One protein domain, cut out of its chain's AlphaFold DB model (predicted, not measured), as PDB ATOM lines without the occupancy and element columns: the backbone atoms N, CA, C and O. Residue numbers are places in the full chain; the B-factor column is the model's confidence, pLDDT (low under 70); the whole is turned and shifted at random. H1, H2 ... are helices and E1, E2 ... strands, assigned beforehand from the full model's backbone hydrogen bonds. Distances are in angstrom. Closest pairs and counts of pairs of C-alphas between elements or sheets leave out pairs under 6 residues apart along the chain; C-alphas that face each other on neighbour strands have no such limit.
ATOM      1  N   THR A 186     149.084 123.697 170.396       94.81
ATOM      2  CA  THR A 186     149.434 124.917 171.143       94.81
ATOM      3  C   THR A 186     149.744 126.094 170.213       94.81
ATOM      4  O   THR A 186     150.084 125.906 169.043       94.81
ATOM      5  N   GLY A 187     149.630 127.324 170.720       93.31
ATOM      6  CA  GLY A 187     149.839 128.544 169.928       93.31
ATOM      7  C   GLY A 187     148.603 128.916 169.110       93.31
ATOM      8  O   GLY A 187     147.508 128.487 169.442       93.31
ATOM      9  N   GLN A 188     148.746 129.718 168.058       92.62
ATOM     10  CA  GLN A 188     147.614 130.078 167.192       92.62
ATOM     11  C   GLN A 188     147.393 129.030 166.094       92.62
ATOM     12  O   GLN A 188     148.347 128.397 165.635       92.62
ATOM     13  N   ASP A 189     146.141 128.833 165.688       92.31
ATOM     14  CA  ASP A 189     145.808 128.109 164.460       92.31
ATOM     15  C   ASP A 189     145.940 129.009 163.218       92.31
ATOM     16  O   ASP A 189     146.258 130.197 163.313       92.31
ATOM     17  N   SER A 190     145.704 128.448 162.027       89.94
ATOM     18  CA  SER A 190     145.838 129.180 160.757       89.94
ATOM     19  C   SER A 190     144.810 130.306 160.563       89.94
ATOM     20  O   SER A 190     144.978 131.126 159.663       89.94
ATOM     21  N   ALA A 191     143.773 130.377 161.401       88.75
ATOM     22  CA  ALA A 191     142.804 131.470 161.423       88.75
ATOM     23  C   ALA A 191     143.040 132.450 162.594       88.75
ATOM     24  O   ALA A 191     142.289 133.410 162.756       88.75
ATOM     25  N   GLY A 192     144.110 132.254 163.372       90.69
ATOM     26  CA  GLY A 192     144.489 133.121 164.487       90.69
ATOM     27  C   GLY A 192     143.830 132.767 165.821       90.69
ATOM     28  O   GLY A 192     144.068 133.472 166.801       90.69
ATOM     29  N   PHE A 193     143.047 131.686 165.899       93.81
ATOM     30  CA  PHE A 193     142.431 131.262 167.156       93.81
ATOM     31  C   PHE A 193     143.457 130.589 168.065       93.81
ATOM     32  O   PHE A 193     144.288 129.793 167.617       93.81
ATOM     33  N   LEU A 194     143.389 130.884 169.361       95.75
ATOM     34  CA  LEU A 194     144.309 130.319 170.336       95.75
ATOM     35  C   LEU A 194     144.016 128.831 170.594       95.75
ATOM     36  O   LEU A 194     142.898 128.436 170.911       95.75
ATOM     37  N   ARG A 195     145.054 127.999 170.516       95.94
ATOM     38  CA  ARG A 195     145.033 126.560 170.792       95.94
ATOM     39  C   ARG A 195     145.688 126.288 172.138       95.94
ATOM     40  O   ARG A 195     146.840 126.655 172.373       95.94
ATOM     41  N   CYS A 196     144.948 125.625 173.023       96.44
ATOM     42  CA  CYS A 196     145.295 125.502 174.440       96.44
ATOM     43  C   CYS A 196     145.511 124.065 174.906       96.44
ATOM     44  O   CYS A 196     145.109 123.676 176.010       96.44
ATOM     45  N   GLY A 197     146.149 123.277 174.047       95.56
ATOM     46  CA  GLY A 197     146.415 121.868 174.261       95.56
ATOM     47  C   GLY A 197     145.189 121.002 173.991       95.56
ATOM     48  O   GLY A 197     144.036 121.401 174.189       95.56
ATOM     49  N   ARG A 198     145.463 119.776 173.551       95.62
ATOM     50  CA  ARG A 198     144.437 118.798 173.203       95.62
ATOM     51  C   ARG A 198     143.644 118.380 174.431       95.62
ATOM     52  O   ARG A 198     144.226 118.021 175.455       95.62
ATOM     53  N   LYS A 199     142.318 118.371 174.316       95.56
ATOM     54  CA  LYS A 199     141.449 117.918 175.407       95.56
ATOM     55  C   LYS A 199     141.061 116.453 175.252       95.56
ATOM     56  O   LYS A 199     140.958 115.933 174.147       95.56
ATOM     57  N   GLY A 200     140.842 115.781 176.378       94.00
ATOM     58  CA  GLY A 200     140.483 114.366 176.428       94.00
ATOM     59  C   GLY A 200     139.337 114.092 177.397       94.00
ATOM     60  O   GLY A 200     139.012 114.915 178.251       94.00
ATOM     61  N   GLY A 201     138.717 112.917 177.263       92.44
ATOM     62  CA  GLY A 201     137.668 112.450 178.174       92.44
ATOM     63  C   GLY A 201     136.528 113.458 178.354       92.44
ATOM     64  O   GLY A 201     135.962 113.947 177.378       92.44
ATOM     65  N   ALA A 202     136.215 113.775 179.611       90.50
ATOM     66  CA  ALA A 202     135.156 114.715 179.985       90.50
ATOM     67  C   ALA A 202     135.474 116.189 179.666       90.50
ATOM     68  O   ALA A 202     134.600 117.036 179.798       90.50
ATOM     69  N   GLN A 203     136.706 116.502 179.255       92.00
ATOM     70  CA  GLN A 203     137.123 117.857 178.880       92.00
ATOM     71  C   GLN A 203     136.953 118.125 177.379       92.00
ATOM     72  O   GLN A 203     137.500 119.092 176.861       92.00
ATOM     73  N   ARG A 204     136.283 117.246 176.632       94.62
ATOM     74  CA  ARG A 204     136.049 117.473 175.204       94.62
ATOM     75  C   ARG A 204     134.874 118.428 175.019       94.62
ATOM     76  O   ARG A 204     133.827 118.227 175.628       94.62
ATOM     77  N   ILE A 205     135.032 119.405 174.129       92.88
ATOM     78  CA  ILE A 205     133.942 120.278 173.670       92.88
ATOM     79  C   ILE A 205     133.691 119.969 172.202       92.88
ATOM     80  O   ILE A 205     134.613 119.977 171.389       92.88
ATOM     81  N   VAL A 206     132.439 119.662 171.869       89.25
ATOM     82  CA  VAL A 206     132.013 119.305 170.513       89.25
ATOM     83  C   VAL A 206     130.773 120.105 170.134       89.25
ATOM     84  O   VAL A 206     129.962 120.457 170.985       89.25
ATOM     85  N   GLY A 207     130.603 120.371 168.842       87.06
ATOM     86  CA  GLY A 207     129.461 121.139 168.350       87.06
ATOM     87  C   GLY A 207     129.620 122.647 168.553       87.06
ATOM     88  O   GLY A 207     130.737 123.156 168.631       87.06
ATOM     89  N   ALA A 208     128.494 123.361 168.585       87.19
ATOM     90  CA  ALA A 208     128.457 124.824 168.514       87.19
ATOM     91  C   ALA A 208     129.181 125.521 169.676       87.19
ATOM     92  O   ALA A 208     129.748 126.589 169.488       87.19
ATOM     93  N   GLU A 209     129.240 124.895 170.849       91.56
ATOM     94  CA  GLU A 209     129.907 125.457 172.031       91.56
ATOM     95  C   GLU A 209     131.422 125.573 171.872       91.56
ATOM     96  O   GLU A 209     132.064 126.339 172.585       91.56
ATOM     97  N   SER A 210     132.011 124.850 170.913       92.50
ATOM     98  CA  SER A 210     133.421 125.055 170.574       92.50
ATOM     99  C   SER A 210     133.693 126.491 170.111       92.50
ATOM    100  O   SER A 210     134.786 126.992 170.348       92.50
ATOM    101  N   ALA A 211     132.699 127.190 169.550       90.88
ATOM    102  CA  ALA A 211     132.825 128.594 169.169       90.88
ATOM    103  C   ALA A 211     132.956 129.544 170.375       90.88
ATOM    104  O   ALA A 211     133.513 130.624 170.227       90.88
ATOM    105  N   GLU A 212     132.492 129.154 171.571       93.19
ATOM    106  CA  GLU A 212     132.667 129.969 172.786       93.19
ATOM    107  C   GLU A 212     134.122 129.955 173.273       93.19
ATOM    108  O   GLU A 212     134.590 130.947 173.818       93.19
ATOM    109  N   VAL A 213     134.841 128.840 173.086       95.25
ATOM    110  CA  VAL A 213     136.246 128.681 173.518       95.25
ATOM    111  C   VAL A 213     137.257 128.955 172.409       95.25
ATOM    112  O   VAL A 213     138.430 129.176 172.693       95.25
ATOM    113  N   CYS A 214     136.812 128.935 171.154       94.56
ATOM    114  CA  CYS A 214     137.621 129.172 169.965       94.56
ATOM    115  C   CYS A 214     137.180 130.460 169.275       94.56
ATOM    116  O   CYS A 214     136.683 130.438 168.151       94.56
ATOM    117  N   ASN A 215     137.355 131.578 169.977       92.62
ATOM    118  CA  ASN A 215     137.091 132.924 169.482       92.62
ATOM    119  C   ASN A 215     138.407 133.730 169.464       92.62
ATOM    120  O   ASN A 215     139.277 133.521 170.306       92.62
ATOM    121  N   ILE A 216     138.551 134.621 168.480       90.25
ATOM    122  CA  ILE A 216     139.695 135.517 168.292       90.25
ATOM    123  C   ILE A 216     139.888 136.497 169.458       90.25
ATOM    124  O   ILE A 216     141.002 136.967 169.680       90.25
ATOM    125  N   ASP A 217     138.826 136.775 170.215       93.06
ATOM    126  CA  ASP A 217     138.885 137.658 171.381       93.06
ATOM    127  C   ASP A 217     139.669 137.034 172.547       93.06
ATOM    128  O   ASP A 217     140.240 137.761 173.359       93.06
ATOM    129  N   ILE A 218     139.771 135.702 172.600       93.31
ATOM    130  CA  ILE A 218     140.455 134.980 173.675       93.31
ATOM    131  C   ILE A 218     141.970 135.075 173.486       93.31
ATOM    132  O   ILE A 218     142.527 134.547 172.520       93.31
ATOM    133  N   GLN A 219     142.650 135.695 174.451       94.12
ATOM    134  CA  GLN A 219     144.092 135.969 174.350       94.12
ATOM    135  C   GLN A 219     144.957 134.992 175.150       94.12
ATOM    136  O   GLN A 219     146.162 134.893 174.909       94.12
ATOM    137  N   THR A 220     144.376 134.264 176.110       96.81
ATOM    138  CA  THR A 220     145.137 133.362 176.989       96.81
ATOM    139  C   THR A 220     144.482 131.998 177.144       96.81
ATOM    140  O   THR A 220     143.264 131.839 177.060       96.81
ATOM    141  N   CYS A 221     145.299 130.986 177.434       96.62
ATOM    142  CA  CYS A 221     144.771 129.651 177.671       96.62
ATOM    143  C   CYS A 221     144.032 129.503 178.994       96.62
ATOM    144  O   CYS A 221     143.150 128.652 179.094       96.62
ATOM    145  N   ASP A 222     144.330 130.334 179.989       97.38
ATOM    146  CA  ASP A 222     143.577 130.344 181.242       97.38
ATOM    147  C   ASP A 222     142.151 130.859 181.031       97.38
ATOM    148  O   ASP A 222     141.200 130.263 181.546       97.38
ATOM    149  N   GLU A 223     141.984 131.889 180.202       96.81
ATOM    150  CA  GLU A 223     140.678 132.389 179.770       96.81
ATOM    151  C   GLU A 223     139.897 131.314 178.997       96.81
ATOM    152  O   GLU A 223     138.796 130.933 179.407       96.81
ATOM    153  N   ALA A 224     140.507 130.731 177.958       95.25
ATOM    154  CA  ALA A 224     139.892 129.674 177.152       95.25
ATOM    155  C   ALA A 224     139.451 128.471 178.011       95.25
ATOM    156  O   ALA A 224     138.351 127.928 177.870       95.25
ATOM    157  N   ASN A 225     140.306 128.048 178.950       94.50
ATOM    158  CA  ASN A 225     140.012 126.949 179.869       94.50
ATOM    159  C   ASN A 225     138.936 127.314 180.905       94.50
ATOM    160  O   ASN A 225     138.226 126.426 181.381       94.50
ATOM    161  N   THR A 226     138.799 128.592 181.267       96.19
ATOM    162  CA  THR A 226     137.745 129.067 182.174       96.19
ATOM    163  C   THR A 226     136.378 129.007 181.498       96.19
ATOM    164  O   THR A 226     135.444 128.446 182.077       96.19
ATOM    165  N   ILE A 227     136.279 129.462 180.245       94.69
ATOM    166  CA  ILE A 227     135.054 129.342 179.438       94.69
ATOM    167  C   ILE A 227     134.679 127.864 179.261       94.69
ATOM    168  O   ILE A 227     133.542 127.470 179.531       94.69
ATOM    169  N   ALA A 228     135.660 127.019 178.926       93.56
ATOM    170  CA  ALA A 228     135.469 125.576 178.787       93.56
ATOM    171  C   ALA A 228     134.871 124.929 180.050       93.56
ATOM    172  O   ALA A 228     133.916 124.158 179.972       93.56
ATOM    173  N   LYS A 229     135.388 125.282 181.236       92.94
ATOM    174  CA  LYS A 229     134.839 124.819 182.522       92.94
ATOM    175  C   LYS A 229     133.387 125.255 182.723       92.94
ATOM    176  O   LYS A 229     132.585 124.462 183.218       92.94
ATOM    177  N   GLY A 230     133.049 126.482 182.321       92.12
ATOM    178  CA  GLY A 230     131.681 127.000 182.349       92.12
ATOM    179  C   GLY A 230     130.718 126.161 181.503       92.12
ATOM    180  O   GLY A 230     129.654 125.781 181.992       92.12
ATOM    181  N   ILE A 231     131.123 125.789 180.284       90.56
ATOM    182  CA  ILE A 231     130.352 124.894 179.404       90.56
ATOM    183  C   ILE A 231     130.076 123.555 180.099       90.56
ATOM    184  O   ILE A 231     128.921 123.133 180.199       90.56
ATOM    185  N   TYR A 232     131.105 122.910 180.664       86.56
ATOM    186  CA  TYR A 232     130.930 121.621 181.351       86.56
ATOM    187  C   TYR A 232     129.959 121.712 182.530       86.56
ATOM    188  O   TYR A 232     129.125 120.820 182.725       86.56
ATOM    189  N   ALA A 233     130.036 122.796 183.308       84.75
ATOM    190  CA  ALA A 233     129.133 123.019 184.429       84.75
ATOM    191  C   ALA A 233     127.668 123.072 183.959       84.75
ATOM    192  O   ALA A 233     126.825 122.385 184.544       84.75
ATOM    193  N   ARG A 234     127.374 123.784 182.861       87.62
ATOM    194  CA  ARG A 234     126.015 123.877 182.294       87.62
ATOM    195  C   ARG A 234     125.466 122.502 181.910       87.62
ATOM    196  O   ARG A 234     124.383 122.136 182.375       87.62
ATOM    197  N   HIS A 235     126.237 121.687 181.193       82.12
ATOM    198  CA  HIS A 235     125.821 120.320 180.829       82.12
ATOM    199  C   HIS A 235     125.554 119.428 182.030       82.12
ATOM    200  O   HIS A 235     124.557 118.700 182.065       82.12
ATOM    201  N   SER A 236     126.411 119.517 183.049       74.62
ATOM    202  CA  SER A 236     126.255 118.719 184.266       74.62
ATOM    203  C   SER A 236     124.959 119.053 185.018       74.62
ATOM    204  O   SER A 236     124.326 118.167 185.597       74.62
ATOM    205  N   THR A 237     124.521 120.318 184.978       71.75
ATOM    206  CA  THR A 237     123.281 120.759 185.632       71.75
ATOM    207  C   THR A 237     122.029 120.382 184.840       71.75
ATOM    208  O   THR A 237     121.053 119.919 185.438       71.75
ATOM    209  N   THR A 238     122.064 120.485 183.508       69.25
ATOM    210  CA  THR A 238     120.943 120.090 182.638       69.25
ATOM    211  C   THR A 238     120.688 118.586 182.716       69.25
ATOM    212  O   THR A 238     119.544 118.167 182.898       69.25
ATOM    213  N   SER A 239     121.747 117.768 182.712       62.16
ATOM    214  CA  SER A 239     121.619 116.312 182.867       62.16
ATOM    215  C   SER A 239     120.977 115.912 184.200       62.16
ATOM    216  O   SER A 239     120.216 114.945 184.242       62.16
ATOM    217  N   LYS A 240     121.241 116.652 185.287       59.78
ATOM    218  CA  LYS A 240     120.624 116.391 186.598       59.78
ATOM    219  C   LYS A 240     119.144 116.767 186.629       59.78
ATOM    220  O   LYS A 240     118.361 116.035 187.226       59.78
ATOM    221  N   ARG A 241     118.730 117.849 185.959       57.19
ATOM    222  CA  ARG A 241     117.308 118.238 185.892       57.19
ATOM    223  C   ARG A 241     116.471 117.249 185.080       57.19
ATOM    224  O   ARG A 241     115.391 116.879 185.527       57.19
ATOM    225  N   SER A 242     116.982 116.735 183.959       53.44
ATOM    226  CA  SER A 242     116.274 115.710 183.175       53.44
ATOM    227  C   SER A 242     116.134 114.363 183.899       53.44
ATOM    228  O   SER A 242     115.207 113.612 183.606       53.44
ATOM    229  N   ALA A 243     117.013 114.057 184.859       54.47
ATOM    230  CA  ALA A 243     116.923 112.843 185.672       54.47
ATOM    231  C   ALA A 243     115.884 112.938 186.809       54.47
ATOM    232  O   ALA A 243     115.378 111.910 187.252       54.47
TER     233      ALA A 243
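Overview. This is residues 186 to 243 of the 249 residues of an uncharacterized protein of Meira miltonrushii (UniProt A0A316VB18). A small two-stranded hairpin, E1 and E2, sits beside the beginning of one long helix, H2; the one-turn helix H1 packs on residues 224 to 228 of H2, and the last part of H2, residues 233 to 243, sticks out from this small body as a straight arm. A long loop, residues 197 to 209, joins the hairpin to H1. The printed part has 58 residues, with two named strands followed by two named helices, in the order E1, E2, H1, H2; the sheet, E1 - E2, is antiparallel and the class is mostly helix. The whole is only just loose, close to compact, with a radius of gyration of the C-alphas of 12.5 A, and elongated, spanning 41 by 21 by 20 A.

Along the chain. Strand E1 is residues 186 to 188, 6.7 A from first to last C-alpha, and begins with C-alpha 186 at (149.434, 124.917, 171.143). Strand E2 is residues 194 to 196, 6.4 A long. Helix H2 is residues 221 to 243, 33.5 A long, from C-alpha 221 at (144.771, 129.651, 177.671) to C-alpha 243 at (116.923, 112.843, 185.672). Helix H1 is residues 210 to 213, 5.5 A long.

Arrangement. E1 and E2 form a hairpin of antiparallel neighbour strands, with 173 degrees between their directions. The C-alphas of Gln 188 and Leu 194 face each other at 4.6 A. Across the pair, N 195 and O 187 are 2.7 A apart and N 187 and O 195 are 3.3 A apart, both within hydrogen-bond range. The closest C-alphas of E2 and H2 are those of Cys 196 and Cys 221, 5.3 A apart. E1 and H2 are apart. H2 touches H1 with its residues 224 to 228 alone; the closest C-alphas are those of Val 213 and Ala 224, 5.2 A apart. E1 and H1 are apart. In H2 every O i to N i+4 pair is within hydrogen-bond range; H1 is too short for such a pair, and its one O i to N i+3 pair is within range.

Size, cuts and confidence. The two C-alphas farthest apart are those of Ser 190 and Ala 243, at 41.5 A. Residues 233 to 243, which belong to H2, stand free; without them the body of 47 residues spans 25 by 20 by 17 A. The link from E1 to E2 is tight, that from H1 to H2, of 7 residues, is short, and that from E2 to H1, of 13 residues, is long. The printed part has no cut. Its mean pLDDT is 88.5, and residues 238 to 243 are under 70.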